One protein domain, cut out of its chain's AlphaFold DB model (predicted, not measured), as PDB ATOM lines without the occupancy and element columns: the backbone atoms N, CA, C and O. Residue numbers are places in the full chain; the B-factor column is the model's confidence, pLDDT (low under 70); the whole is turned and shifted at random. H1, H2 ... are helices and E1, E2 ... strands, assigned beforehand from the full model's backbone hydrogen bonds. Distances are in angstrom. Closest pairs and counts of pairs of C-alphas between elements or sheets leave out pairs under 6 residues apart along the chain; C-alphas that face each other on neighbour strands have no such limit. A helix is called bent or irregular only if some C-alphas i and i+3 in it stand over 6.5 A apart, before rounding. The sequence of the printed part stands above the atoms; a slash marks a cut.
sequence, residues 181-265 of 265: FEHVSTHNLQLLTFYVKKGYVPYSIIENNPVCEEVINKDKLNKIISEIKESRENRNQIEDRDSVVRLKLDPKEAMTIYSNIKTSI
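What this domain is: This is residues 181 to 265 of the 265 residues of an uncharacterized protein of Candidatus Nomurabacteria bacterium GW2011_GWE1_35_16 (UniProt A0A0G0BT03). A strongly twisted sheet of four strands has three helices gathered toward one end, touching one another at steep tilts, while the hairpin E2 and E3 reaches away from them. H1 runs along the strands over E4; E2 is bent. The printed part has 85 residues, in the order E1 H1 E2 E3 H2 E4 H3; the sheet runs E1 E4 E2 E3, all antiparallel. The class is mixed, and the whole is compact, with a radius of gyration of the C-alphas of 12.2 A and spans of 37 by 29 by 21 A.

How they stand to each other: Edge strand E1, residues 181 to 185, pairs with E4, residues 243 to 249; N 184 and O 245 are 3.0 A apart. H1, residues 189 to 197, is on the sheet at a height of 8.8 A. E2, residues 200 to 208, bends by 62 degrees at residue 203; N 201 and O 248 of E4 are 2.8 A apart. In the hairpin with E3, residues 211 to 215, N 205 and O 214 are 2.9 A apart. H2, residues 218 to 234, touches H1 with residues 227 to 231 alone, the closest C-alphas being Leu 189 and Ile 228, 5.6 A, at 62 degrees. H3, residues 251 to 262, only grazes the sheet and touches H1, C-alphas 196 and 254 being closest at 5.4 A. In each helix every O i to N i+4 pair is within hydrogen-bond range.

Where its parts are: E1 begins at C-alpha 181 (275.030, 278.847, 229.624). E2 spans 21.8 A, H2 24.2 A and E4 19.9 A. H3 ends at C-alpha 262 (278.798, 261.016, 215.446).

The domain as a whole: The farthest C-alphas, Pro 210 and Ile 265, are 37.1 A apart. The printed part has no cut and no long link. Confidence is under 70 at residues 208 to 209, 232 to 242 and 262 to 265.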
ATOM      1  N   PHE A 181     274.357 278.320 230.805       86.25
ATOM      2  CA  PHE A 181     275.030 278.847 229.624       86.25
ATOM      3  C   PHE A 181     276.514 278.482 229.605       86.25
ATOM      4  O   PHE A 181     277.112 278.224 230.644       86.25
ATOM      5  N   GLU A 182     277.075 278.430 228.399       86.94
ATOM      6  CA  GLU A 182     278.508 278.278 228.132       86.94
ATOM      7  C   GLU A 182     278.872 279.044 226.854       86.94
ATOM      8  O   GLU A 182     278.008 279.403 226.044       86.94
ATOM      9  N   HIS A 183     280.170 279.224 226.619       84.25
ATOM     10  CA  HIS A 183     280.687 279.915 225.443       84.25
ATOM     11  C   HIS A 183     281.887 279.178 224.861       84.25
ATOM     12  O   HIS A 183     282.703 278.597 225.575       84.25
ATOM     13  N   VAL A 184     282.026 279.231 223.540       82.06
ATOM     14  CA  VAL A 184     283.187 278.671 222.843       82.06
ATOM     15  C   VAL A 184     283.528 279.503 221.619       82.06
ATOM     16  O   VAL A 184     282.645 279.907 220.867       82.06
ATOM     17  N   SER A 185     284.812 279.756 221.387       79.88
ATOM     18  CA  SER A 185     285.257 280.437 220.171       79.88
ATOM     19  C   SER A 185     284.864 279.638 218.924       79.88
ATOM     20  O   SER A 185     285.017 278.413 218.897       79.88
ATOM     21  N   THR A 186     284.404 280.309 217.865       77.38
ATOM     22  CA  THR A 186     283.892 279.646 216.646       77.38
ATOM     23  C   THR A 186     284.928 278.781 215.929       77.38
ATOM     24  O   THR A 186     284.561 277.846 215.226       77.38
ATOM     25  N   HIS A 187     286.220 279.061 216.104       76.62
ATOM     26  CA  HIS A 187     287.305 278.271 215.517       76.62
ATOM     27  C   HIS A 187     287.634 276.999 216.328       76.62
ATOM     28  O   HIS A 187     288.275 276.082 215.813       76.62
ATOM     29  N   ASN A 188     287.177 276.889 217.585       78.19
ATOM     30  CA  ASN A 188     287.443 275.733 218.445       78.19
ATOM     31  C   ASN A 188     286.336 274.672 218.332       78.19
ATOM     32  O   ASN A 188     285.622 274.353 219.287       78.19
ATOM     33  N   LEU A 189     286.212 274.083 217.141       81.75
ATOM     34  CA  LEU A 189     285.175 273.088 216.842       81.75
ATOM     35  C   LEU A 189     285.277 271.813 217.696       81.75
ATOM     36  O   LEU A 189     284.272 271.136 217.938       81.75
ATOM     37  N   GLN A 190     286.475 271.485 218.189       77.88
ATOM     38  CA  GLN A 190     286.675 270.368 219.115       77.88
ATOM     39  C   GLN A 190     285.999 270.639 220.460       77.88
ATOM     40  O   GLN A 190     285.263 269.781 220.951       77.88
ATOM     41  N   LEU A 191     286.203 271.834 221.020       81.50
ATOM     42  CA  LEU A 191     285.572 272.250 222.269       81.50
ATOM     43  C   LEU A 191     284.061 272.469 222.095       81.50
ATOM     44  O   LEU A 191     283.279 272.084 222.957       81.50
ATOM     45  N   LEU A 192     283.626 272.969 220.938       86.44
ATOM     46  CA  LEU A 192     282.204 273.043 220.605       86.44
ATOM     47  C   LEU A 192     281.556 271.652 220.613       86.44
ATOM     48  O   LEU A 192     280.513 271.445 221.228       86.44
ATOM     49  N   THR A 193     282.206 270.666 219.991       86.38
ATOM     50  CA  THR A 193     281.708 269.285 220.019       86.38
ATOM     51  C   THR A 193     281.721 268.696 221.429       86.38
ATOM     52  O   THR A 193     280.843 267.900 221.768       86.38
ATOM     53  N   PHE A 194     282.709 269.068 222.246       86.94
ATOM     54  CA  PHE A 194     282.773 268.686 223.651       86.94
ATOM     55  C   PHE A 194     281.542 269.192 224.412       86.94
ATOM     56  O   PHE A 194     280.829 268.373 224.981       86.94
ATOM     57  N   TYR A 195     281.212 270.485 224.350       90.00
ATOM     58  CA  TYR A 195     280.033 271.014 225.047       90.00
ATOM     59  C   TYR A 195     278.713 270.454 224.505       90.00
ATOM     60  O   TYR A 195     277.809 270.156 225.285       90.00
ATOM     61  N   VAL A 196     278.612 270.197 223.197       90.75
ATOM     62  CA  VAL A 196     277.443 269.499 222.632       90.75
ATOM     63  C   VAL A 196     277.277 268.105 223.244       90.75
ATOM     64  O   VAL A 196     276.167 267.706 223.590       90.75
ATOM     65  N   LYS A 197     278.375 267.375 223.470       86.81
ATOM     66  CA  LYS A 197     278.343 266.100 224.202       86.81
ATOM     67  C   LYS A 197     277.883 266.278 225.662       86.81
ATOM     68  O   LYS A 197     277.269 265.371 226.209       86.81
ATOM     69  N   LYS A 198     278.142 267.437 226.279       89.00
ATOM     70  CA  LYS A 198     277.731 267.794 227.653       89.00
ATOM     71  C   LYS A 198     276.303 268.338 227.770       89.00
ATOM     72  O   LYS A 198     275.907 268.803 228.835       89.00
ATOM     73  N   GLY A 199     275.515 268.253 226.699       90.94
ATOM     74  CA  GLY A 199     274.106 268.640 226.705       90.94
ATOM     75  C   GLY A 199     273.850 270.095 226.313       90.94
ATOM     76  O   GLY A 199     272.728 270.569 226.476       90.94
ATOM     77  N   TYR A 200     274.854 270.800 225.791       92.75
ATOM     78  CA  TYR A 200     274.692 272.177 225.337       92.75
ATOM     79  C   TYR A 200     274.343 272.272 223.851       92.75
ATOM     80  O   TYR A 200     274.769 271.462 223.027       92.75
ATOM     81  N   VAL A 201     273.592 273.308 223.492       92.62
ATOM     82  CA  VAL A 201     273.166 273.584 222.117       92.62
ATOM     83  C   VAL A 201     273.614 274.982 221.703       92.62
ATOM     84  O   VAL A 201     273.335 275.933 222.438       92.62
ATOM     85  N   PRO A 202     274.254 275.137 220.527       92.62
ATOM     86  CA  PRO A 202     274.493 276.446 219.926       92.62
ATOM     87  C   PRO A 202     273.182 277.194 219.726       92.62
ATOM     88  O   PRO A 202     272.307 276.699 219.016       92.62
ATOM     89  N   TYR A 203     273.047 278.380 220.318       88.88
ATOM     90  CA  TYR A 203     271.821 279.170 220.172       88.88
ATOM     91  C   TYR A 203     272.055 280.594 219.663       88.88
ATOM     92  O   TYR A 203     271.145 281.156 219.057       88.88
ATOM     93  N   SER A 204     273.248 281.164 219.833       87.94
ATOM     94  CA  SER A 204     273.613 282.443 219.219       87.94
ATOM     95  C   SER A 204     275.110 282.543 218.923       87.94
ATOM     96  O   SER A 204     275.922 281.776 219.446       87.94
ATOM     97  N   ILE A 205     275.469 283.467 218.034       87.44
ATOM     98  CA  ILE A 205     276.851 283.846 217.727       87.44
ATOM     99  C   ILE A 205     277.021 285.309 218.117       87.44
ATOM    100  O   ILE A 205     276.232 286.148 217.690       87.44
ATOM    101  N   ILE A 206     278.055 285.597 218.900       82.12
ATOM    102  CA  ILE A 206     278.533 286.946 219.176       82.12
ATOM    103  C   ILE A 206     279.718 287.207 218.248       82.12
ATOM    104  O   ILE A 206     280.733 286.514 218.327       82.12
ATOM    105  N   GLU A 207     279.600 288.193 217.371       81.06
ATOM    106  CA  GLU A 207     280.743 288.765 216.656       81.06
ATOM    107  C   GLU A 207     281.322 289.893 217.508       81.06
ATOM    108  O   GLU A 207     280.549 290.652 218.075       81.06
ATOM    109  N   ASN A 208     282.648 290.005 217.644       68.69
ATOM    110  CA  ASN A 208     283.255 291.016 218.521       68.69
ATOM    111  C   ASN A 208     283.535 292.356 217.819       68.69
ATOM    112  O   ASN A 208     283.901 293.328 218.483       68.69
ATOM    113  N   ASN A 209     283.384 292.438 216.490       69.12
ATOM    114  CA  ASN A 209     283.695 293.651 215.733       69.12
ATOM    115  C   ASN A 209     282.860 293.786 214.436       69.12
ATOM    116  O   ASN A 209     283.289 293.293 213.390       69.12
ATOM    117  N   PRO A 210     281.702 294.478 214.469       71.00
ATOM    118  CA  PRO A 210     281.068 295.103 215.637       71.00
ATOM    119  C   PRO A 210     280.483 294.069 216.611       71.00
ATOM    120  O   PRO A 210     280.157 292.961 216.198       71.00
ATOM    121  N   VAL A 211     280.310 294.448 217.887       71.12
ATOM    122  CA  VAL A 211     279.631 293.586 218.870       71.12
ATOM    123  C   VAL A 211     278.168 293.402 218.475       71.12
ATOM    124  O   VAL A 211     277.378 294.343 218.554       71.12
ATOM    125  N   CYS A 212     277.816 292.201 218.029       79.75
ATOM    126  CA  CYS A 212     276.462 291.849 217.616       79.75
ATOM    127  C   CYS A 212     276.176 290.398 217.993       79.75
ATOM    128  O   CYS A 212     276.969 289.512 217.676       79.75
ATOM    129  N   GLU A 213     275.042 290.159 218.652       83.38
ATOM    130  CA  GLU A 213     274.552 288.812 218.927       83.38
ATOM    131  C   GLU A 213     273.457 288.446 217.923       83.38
ATOM    132  O   GLU A 213     272.426 289.116 217.827       83.38
ATOM    133  N   GLU A 214     273.660 287.350 217.199       86.62
ATOM    134  CA  GLU A 214     272.678 286.805 216.273       86.62
ATOM    135  C   GLU A 214     272.224 285.414 216.716       86.62
ATOM    136  O   GLU A 214     273.037 284.509 216.912       86.62
ATOM    137  N   VAL A 215     270.908 285.220 216.825       89.44
ATOM    138  CA  VAL A 215     270.316 283.911 217.121       89.44
ATOM    139  C   VAL A 215     270.586 282.944 215.968       89.44
ATOM    140  O   VAL A 215     270.288 283.219 214.805       89.44
ATOM    141  N   ILE A 216     271.120 281.771 216.298       88.19
ATOM    142  CA  ILE A 216     271.387 280.706 215.337       88.19
ATOM    143  C   ILE A 216     270.054 280.117 214.875       88.19
ATOM    144  O   ILE A 216     269.297 279.532 215.646       88.19
ATOM    145  N   ASN A 217     269.787 280.234 213.576       89.75
ATOM    146  CA  ASN A 217     268.702 279.516 212.923       89.75
ATOM    147  C   ASN A 217     269.153 278.113 212.467       89.75
ATOM    148  O   ASN A 217     270.331 277.752 212.528       89.75
ATOM    149  N   LYS A 218     268.204 277.317 211.963       87.62
ATOM    150  CA  LYS A 218     268.452 275.933 211.534       87.62
ATOM    151  C   LYS A 218     269.527 275.813 210.447       87.62
ATOM    152  O   LYS A 218     270.325 274.880 210.492       87.62
ATOM    153  N   ASP A 219     269.573 276.740 209.493       89.38
ATOM    154  CA  ASP A 219     270.544 276.699 208.394       89.38
ATOM    155  C   ASP A 219     271.963 276.986 208.893       89.38
ATOM    156  O   ASP A 219     272.905 276.272 208.540       89.38
ATOM    157  N   LYS A 220     272.113 277.969 209.789       89.00
ATOM    158  CA  LYS A 220     273.385 278.255 210.463       89.00
ATOM    159  C   LYS A 220     273.838 277.096 211.344       89.00
ATOM    160  O   LYS A 220     275.006 276.726 211.290       89.00
ATOM    161  N   LEU A 221     272.922 276.480 212.091       87.62
ATOM    162  CA  LEU A 221     273.230 275.298 212.891       87.62
ATOM    163  C   LEU A 221     273.726 274.142 212.011       87.62
ATOM    164  O   LEU A 221     274.742 273.523 212.319       87.62
ATOM    165  N   ASN A 222     273.052 273.878 210.888       89.19
ATOM    166  CA  ASN A 222     273.479 272.851 209.935       89.19
ATOM    167  C   ASN A 222     274.870 273.150 209.365       89.19
ATOM    168  O   ASN A 222     275.679 272.233 209.246       89.19
ATOM    169  N   LYS A 223     275.165 274.418 209.057       89.00
ATOM    170  CA  LYS A 223     276.495 274.841 208.607       89.00
ATOM    171  C   LYS A 223     277.567 274.554 209.662       89.00
ATOM    172  O   LYS A 223     278.557 273.913 209.332       89.00
ATOM    173  N   ILE A 224     277.338 274.938 210.920       86.06
ATOM    174  CA  ILE A 224     278.246 274.643 212.044       86.06
ATOM    175  C   ILE A 224     278.476 273.131 212.171       86.06
ATOM    176  O   ILE A 224     279.608 272.674 212.311       86.06
ATOM    177  N   ILE A 225     277.409 272.329 212.094       86.56
ATOM    178  CA  ILE A 225     277.504 270.865 212.156       86.56
ATOM    179  C   ILE A 225     278.357 270.320 211.001       86.56
ATOM    180  O   ILE A 225     279.166 269.420 211.228       86.56
ATOM    181  N   SER A 226     278.197 270.841 209.783       86.38
ATOM    182  CA  SER A 226     279.023 270.457 208.632       86.38
ATOM    183  C   SER A 226     280.493 270.834 208.829       86.38
ATOM    184  O   SER A 226     281.355 269.984 208.640       86.38
ATOM    185  N   GLU A 227     280.787 272.045 209.307       85.25
ATOM    186  CA  GLU A 227     282.158 272.493 209.598       85.25
ATOM    187  C   GLU A 227     282.833 271.609 210.666       85.25
ATOM    188  O   GLU A 227     283.999 271.232 210.525       85.25
ATOM    189  N   ILE A 228     282.095 271.192 211.706       82.25
ATOM    190  CA  ILE A 228     282.588 270.239 212.720       82.25
ATOM    191  C   ILE A 228     282.978 268.904 212.075       82.25
ATOM    192  O   ILE A 228     284.000 268.317 212.441       82.25
ATOM    193  N   LYS A 229     282.165 268.406 211.138       81.25
ATOM    194  CA  LYS A 229     282.437 267.148 210.429       81.25
ATOM    195  C   LYS A 229     283.675 267.274 209.546       81.25
ATOM    196  O   LYS A 229     284.603 266.485 209.698       81.25
ATOM    197  N   GLU A 230     283.737 268.313 208.719       80.81
ATOM    198  CA  GLU A 230     284.867 268.569 207.820       80.81
ATOM    199  C   GLU A 230     286.188 268.753 208.583       80.81
ATOM    200  O   GLU A 230     287.223 268.229 208.171       80.81
ATOM    201  N   SER A 231     286.174 269.448 209.726       75.88
ATOM    202  CA  SER A 231     287.365 269.639 210.567       75.88
ATOM    203  C   SER A 231     287.930 268.318 211.099       75.88
ATOM    204  O   SER A 231     289.151 268.133 211.150       75.88
ATOM    205  N   ARG A 232     287.058 267.364 211.450       69.88
ATOM    206  CA  ARG A 232     287.470 266.024 211.898       69.88
ATOM    207  C   ARG A 232     288.118 265.213 210.780       69.88
ATOM    208  O   ARG A 232     289.052 264.464 211.058       69.88
ATOM    209  N   GLU A 233     287.639 265.374 209.553       68.38
ATOM    210  CA  GLU A 233     288.158 264.679 208.374       68.38
ATOM    211  C   GLU A 233     289.485 265.282 207.894       68.38
ATOM    212  O   GLU A 233     290.430 264.552 207.602       68.38
ATOM    213  N   ASN A 234     289.588 266.615 207.878       65.94
ATOM    214  CA  ASN A 234     290.657 267.312 207.164       65.94
ATOM    215  C   ASN A 234     291.773 267.879 208.057       65.94
ATOM    216  O   ASN A 234     292.777 268.339 207.523       65.94
ATOM    217  N   ARG A 235     291.639 267.854 209.396       55.50
ATOM    218  CA  ARG A 235     292.623 268.379 210.383       55.50
ATOM    219  C   ARG A 235     293.160 269.792 210.093       55.50
ATOM    220  O   ARG A 235     294.215 270.163 210.608       55.50
ATOM    221  N   ASN A 236     292.459 270.587 209.295       50.50
ATOM    222  CA  ASN A 236     292.912 271.925 208.940       50.50
ATOM    223  C   ASN A 236     292.602 272.910 210.069       50.50
ATOM    224  O   ASN A 236     291.535 272.852 210.687       50.50
ATOM    225  N   GLN A 237     293.551 273.810 210.331       49.53
ATOM    226  CA  GLN A 237     293.330 274.974 211.181       49.53
ATOM    227  C   GLN A 237     292.283 275.863 210.508       49.53
ATOM    228  O   GLN A 237     292.442 276.249 209.351       49.53
ATOM    229  N   ILE A 238     291.193 276.131 211.219       53.22
ATOM    230  CA  ILE A 238     290.184 277.099 210.792       53.22
ATOM    231  C   ILE A 238     290.741 278.480 211.115       53.22
ATOM    232  O   ILE A 238     291.310 278.666 212.190       53.22
ATOM    233  N   GLU A 239     290.616 279.411 210.170       52.31
ATOM    234  CA  GLU A 239     291.043 280.799 210.350       52.31
ATOM    235  C   GLU A 239     290.482 281.381 211.647       52.31
ATOM    236  O   GLU A 239     289.313 281.168 211.990       52.31
ATOM    237  N   ASP A 240     291.339 282.113 212.354       52.47
ATOM    238  CA  ASP A 240     290.986 282.765 213.603       52.47
ATOM    239  C   ASP A 240     289.897 283.804 213.322       52.47
ATOM    240  O   ASP A 240     290.075 284.737 212.534       52.47
ATOM    241  N   ARG A 241     288.725 283.586 213.910       58.91
ATOM    242  CA  ARG A 241     287.610 284.526 213.864       58.91
ATOM    243  C   ARG A 241     287.354 284.990 215.280       58.91
ATOM    244  O   ARG A 241     287.161 284.159 216.169       58.91
ATOM    245  N   ASP A 242     287.288 286.307 215.446       65.94
ATOM    246  CA  ASP A 242     286.882 286.995 216.674       65.94
ATOM    247  C   ASP A 242     285.362 286.869 216.899       65.94
ATOM    248  O   ASP A 242     284.639 287.855 217.059       65.94
ATOM    249  N   SER A 243     284.844 285.643 216.865       78.62
ATOM    250  CA  SER A 243     283.461 285.351 217.210       78.62
ATOM    251  C   SER A 243     283.343 284.155 218.144       78.62
ATOM    252  O   SER A 243     284.188 283.254 218.211       78.62
ATOM    253  N   VAL A 244     282.278 284.185 218.935       82.56
ATOM    254  CA  VAL A 244     282.003 283.239 220.010       82.56
ATOM    255  C   VAL A 244     280.611 282.672 219.805       82.56
ATOM    256  O   VAL A 244     279.657 283.400 219.557       82.56
ATOM    257  N   VAL A 245     280.481 281.358 219.923       87.12
ATOM    258  CA  VAL A 245     279.193 280.676 219.968       87.12
ATOM    259  C   VAL A 245     278.737 280.636 221.421       87.12
ATOM    260  O   VAL A 245     279.435 280.062 222.263       87.12
ATOM    261  N   ARG A 246     277.569 281.212 221.717       88.00
ATOM    262  CA  ARG A 246     276.892 280.986 222.997       88.00
ATOM    263  C   ARG A 246     276.098 279.695 222.927       88.00
ATOM    264  O   ARG A 246     275.431 279.385 221.929       88.00
ATOM    265  N   LEU A 247     276.155 278.958 224.019       90.94
ATOM    266  CA  LEU A 247     275.514 277.674 224.173       90.94
ATOM    267  C   LEU A 247     274.517 277.740 225.329       90.94
ATOM    268  O   LEU A 247     274.764 278.414 226.325       90.94
ATOM    269  N   LYS A 248     273.400 277.025 225.195       91.19
ATOM    270  CA  LYS A 248     272.399 276.865 226.258       91.19
ATOM    271  C   LYS A 248     272.251 275.396 226.616       91.19
ATOM    272  O   LYS A 248     272.377 274.536 225.740       91.19
ATOM    273  N   LEU A 249     271.915 275.110 227.865       91.06
ATOM    274  CA  LEU A 249     271.642 273.756 228.315       91.06
ATOM    275  C   LEU A 249     270.307 273.249 227.741       91.06
ATOM    276  O   LEU A 249     269.210 273.691 228.111       91.06
ATOM    277  N   ASP A 250     270.401 272.285 226.831       91.44
ATOM    278  CA  ASP A 250     269.270 271.534 226.291       91.44
ATOM    279  C   ASP A 250     269.727 270.111 225.931       91.44
ATOM    280  O   ASP A 250     270.054 269.818 224.776       91.44
ATOM    281  N   PRO A 251     269.764 269.195 226.919       89.44
ATOM    282  CA  PRO A 251     270.322 267.862 226.717       89.44
ATOM    283  C   PRO A 251     269.615 267.065 225.616       89.44
ATOM    284  O   PRO A 251     270.239 266.268 224.915       89.44
ATOM    285  N   LYS A 252     268.309 267.284 225.428       85.12
ATOM    286  CA  LYS A 252     267.500 266.559 224.442       85.12
ATOM    287  C   LYS A 252     267.883 266.951 223.016       85.12
ATOM    288  O   LYS A 252     268.112 266.082 222.168       85.12
ATOM    289  N   GLU A 253     267.960 268.250 222.749       88.75
ATOM    290  CA  GLU A 253     268.372 268.758 221.443       88.75
ATOM    291  C   GLU A 253     269.870 268.509 221.199       88.75
ATOM    292  O   GLU A 253     270.242 268.011 220.131       88.75
ATOM    293  N   ALA A 254     270.717 268.707 222.211       90.31
ATOM    294  CA  ALA A 254     272.151 268.438 222.136       90.31
ATOM    295  C   ALA A 254     272.454 266.985 221.747       90.31
ATOM    296  O   ALA A 254     273.275 266.736 220.867       90.31
ATOM    297  N   MET A 255     271.728 266.013 222.308       85.19
ATOM    298  CA  MET A 255     271.864 264.599 221.937       85.19
ATOM    299  C   MET A 255     271.486 264.312 220.479       85.19
ATOM    300  O   MET A 255     272.078 263.435 219.836       85.19
ATOM    301  N   THR A 256     270.520 265.053 219.937       87.31
ATOM    302  CA  THR A 256     270.140 264.964 218.520       87.31
ATOM    303  C   THR A 256     271.267 265.490 217.635       87.31
ATOM    304  O   THR A 256     271.687 264.809 216.697       87.31
ATOM    305  N   ILE A 257     271.820 266.657 217.979       88.62
ATOM    306  CA  ILE A 257     272.958 267.263 217.278       88.62
ATOM    307  C   ILE A 257     274.186 266.348 217.358       88.62
ATOM    308  O   ILE A 257     274.792 266.032 216.334       88.62
ATOM    309  N   TYR A 258     274.523 265.857 218.552       87.12
ATOM    310  CA  TYR A 258     275.668 264.981 218.774       87.12
ATOM    311  C   TYR A 258     275.566 263.686 217.965       87.12
ATOM    312  O   TYR A 258     276.547 263.255 217.360       87.12
ATOM    313  N   SER A 259     274.371 263.088 217.894       83.12
ATOM    314  CA  SER A 259     274.129 261.903 217.064       83.12
ATOM    315  C   SER A 259     274.435 262.187 215.593       83.12
ATOM    316  O   SER A 259     275.133 261.396 214.966       83.12
ATOM    317  N   ASN A 260     274.000 263.339 215.073       82.88
ATOM    318  CA  ASN A 260     274.267 263.747 213.692       82.88
ATOM    319  C   ASN A 260     275.755 263.993 213.422       82.88
ATOM    320  O   ASN A 260     276.210 263.750 212.304       82.88
ATOM    321  N   ILE A 261     276.506 264.481 214.415       81.50
ATOM    322  CA  ILE A 261     277.966 264.640 214.340       81.50
ATOM    323  C   ILE A 261     278.661 263.265 214.373       81.50
ATOM    324  O   ILE A 261     279.630 263.048 213.650       81.50
ATOM    325  N   LYS A 262     278.176 262.329 215.203       69.75
ATOM    326  CA  LYS A 262     278.798 261.016 215.446       69.75
ATOM    327  C   LYS A 262     278.561 259.998 214.326       69.75
ATOM    328  O   LYS A 262     279.449 259.200 214.073       69.75
ATOM    329  N   THR A 263     277.406 260.005 213.657       56.56
ATOM    330  CA  THR A 263     277.050 259.021 212.607       56.56
ATOM    331  C   THR A 263     277.780 259.205 211.272       56.56
ATOM    332  O   THR A 263     277.507 258.467 210.333       56.56
ATOM    333  N   SER A 264     278.654 260.203 211.150       46.12
ATOM    334  CA  SER A 264     279.369 260.522 209.907       46.12
ATOM    335  C   SER A 264     280.791 259.945 209.843       46.12
ATOM    336  O   SER A 264     281.548 260.352 208.972       46.12
ATOM    337  N   ILE A 265     281.151 259.014 210.740       38.00
ATOM    338  CA  ILE A 265     282.452 258.322 210.778       38.00
ATOM    339  C   ILE A 265     282.228 256.821 210.959       38.00
ATOM    340  O   ILE A 265     281.463 256.461 211.885       38.00
TER     341      ILE A 265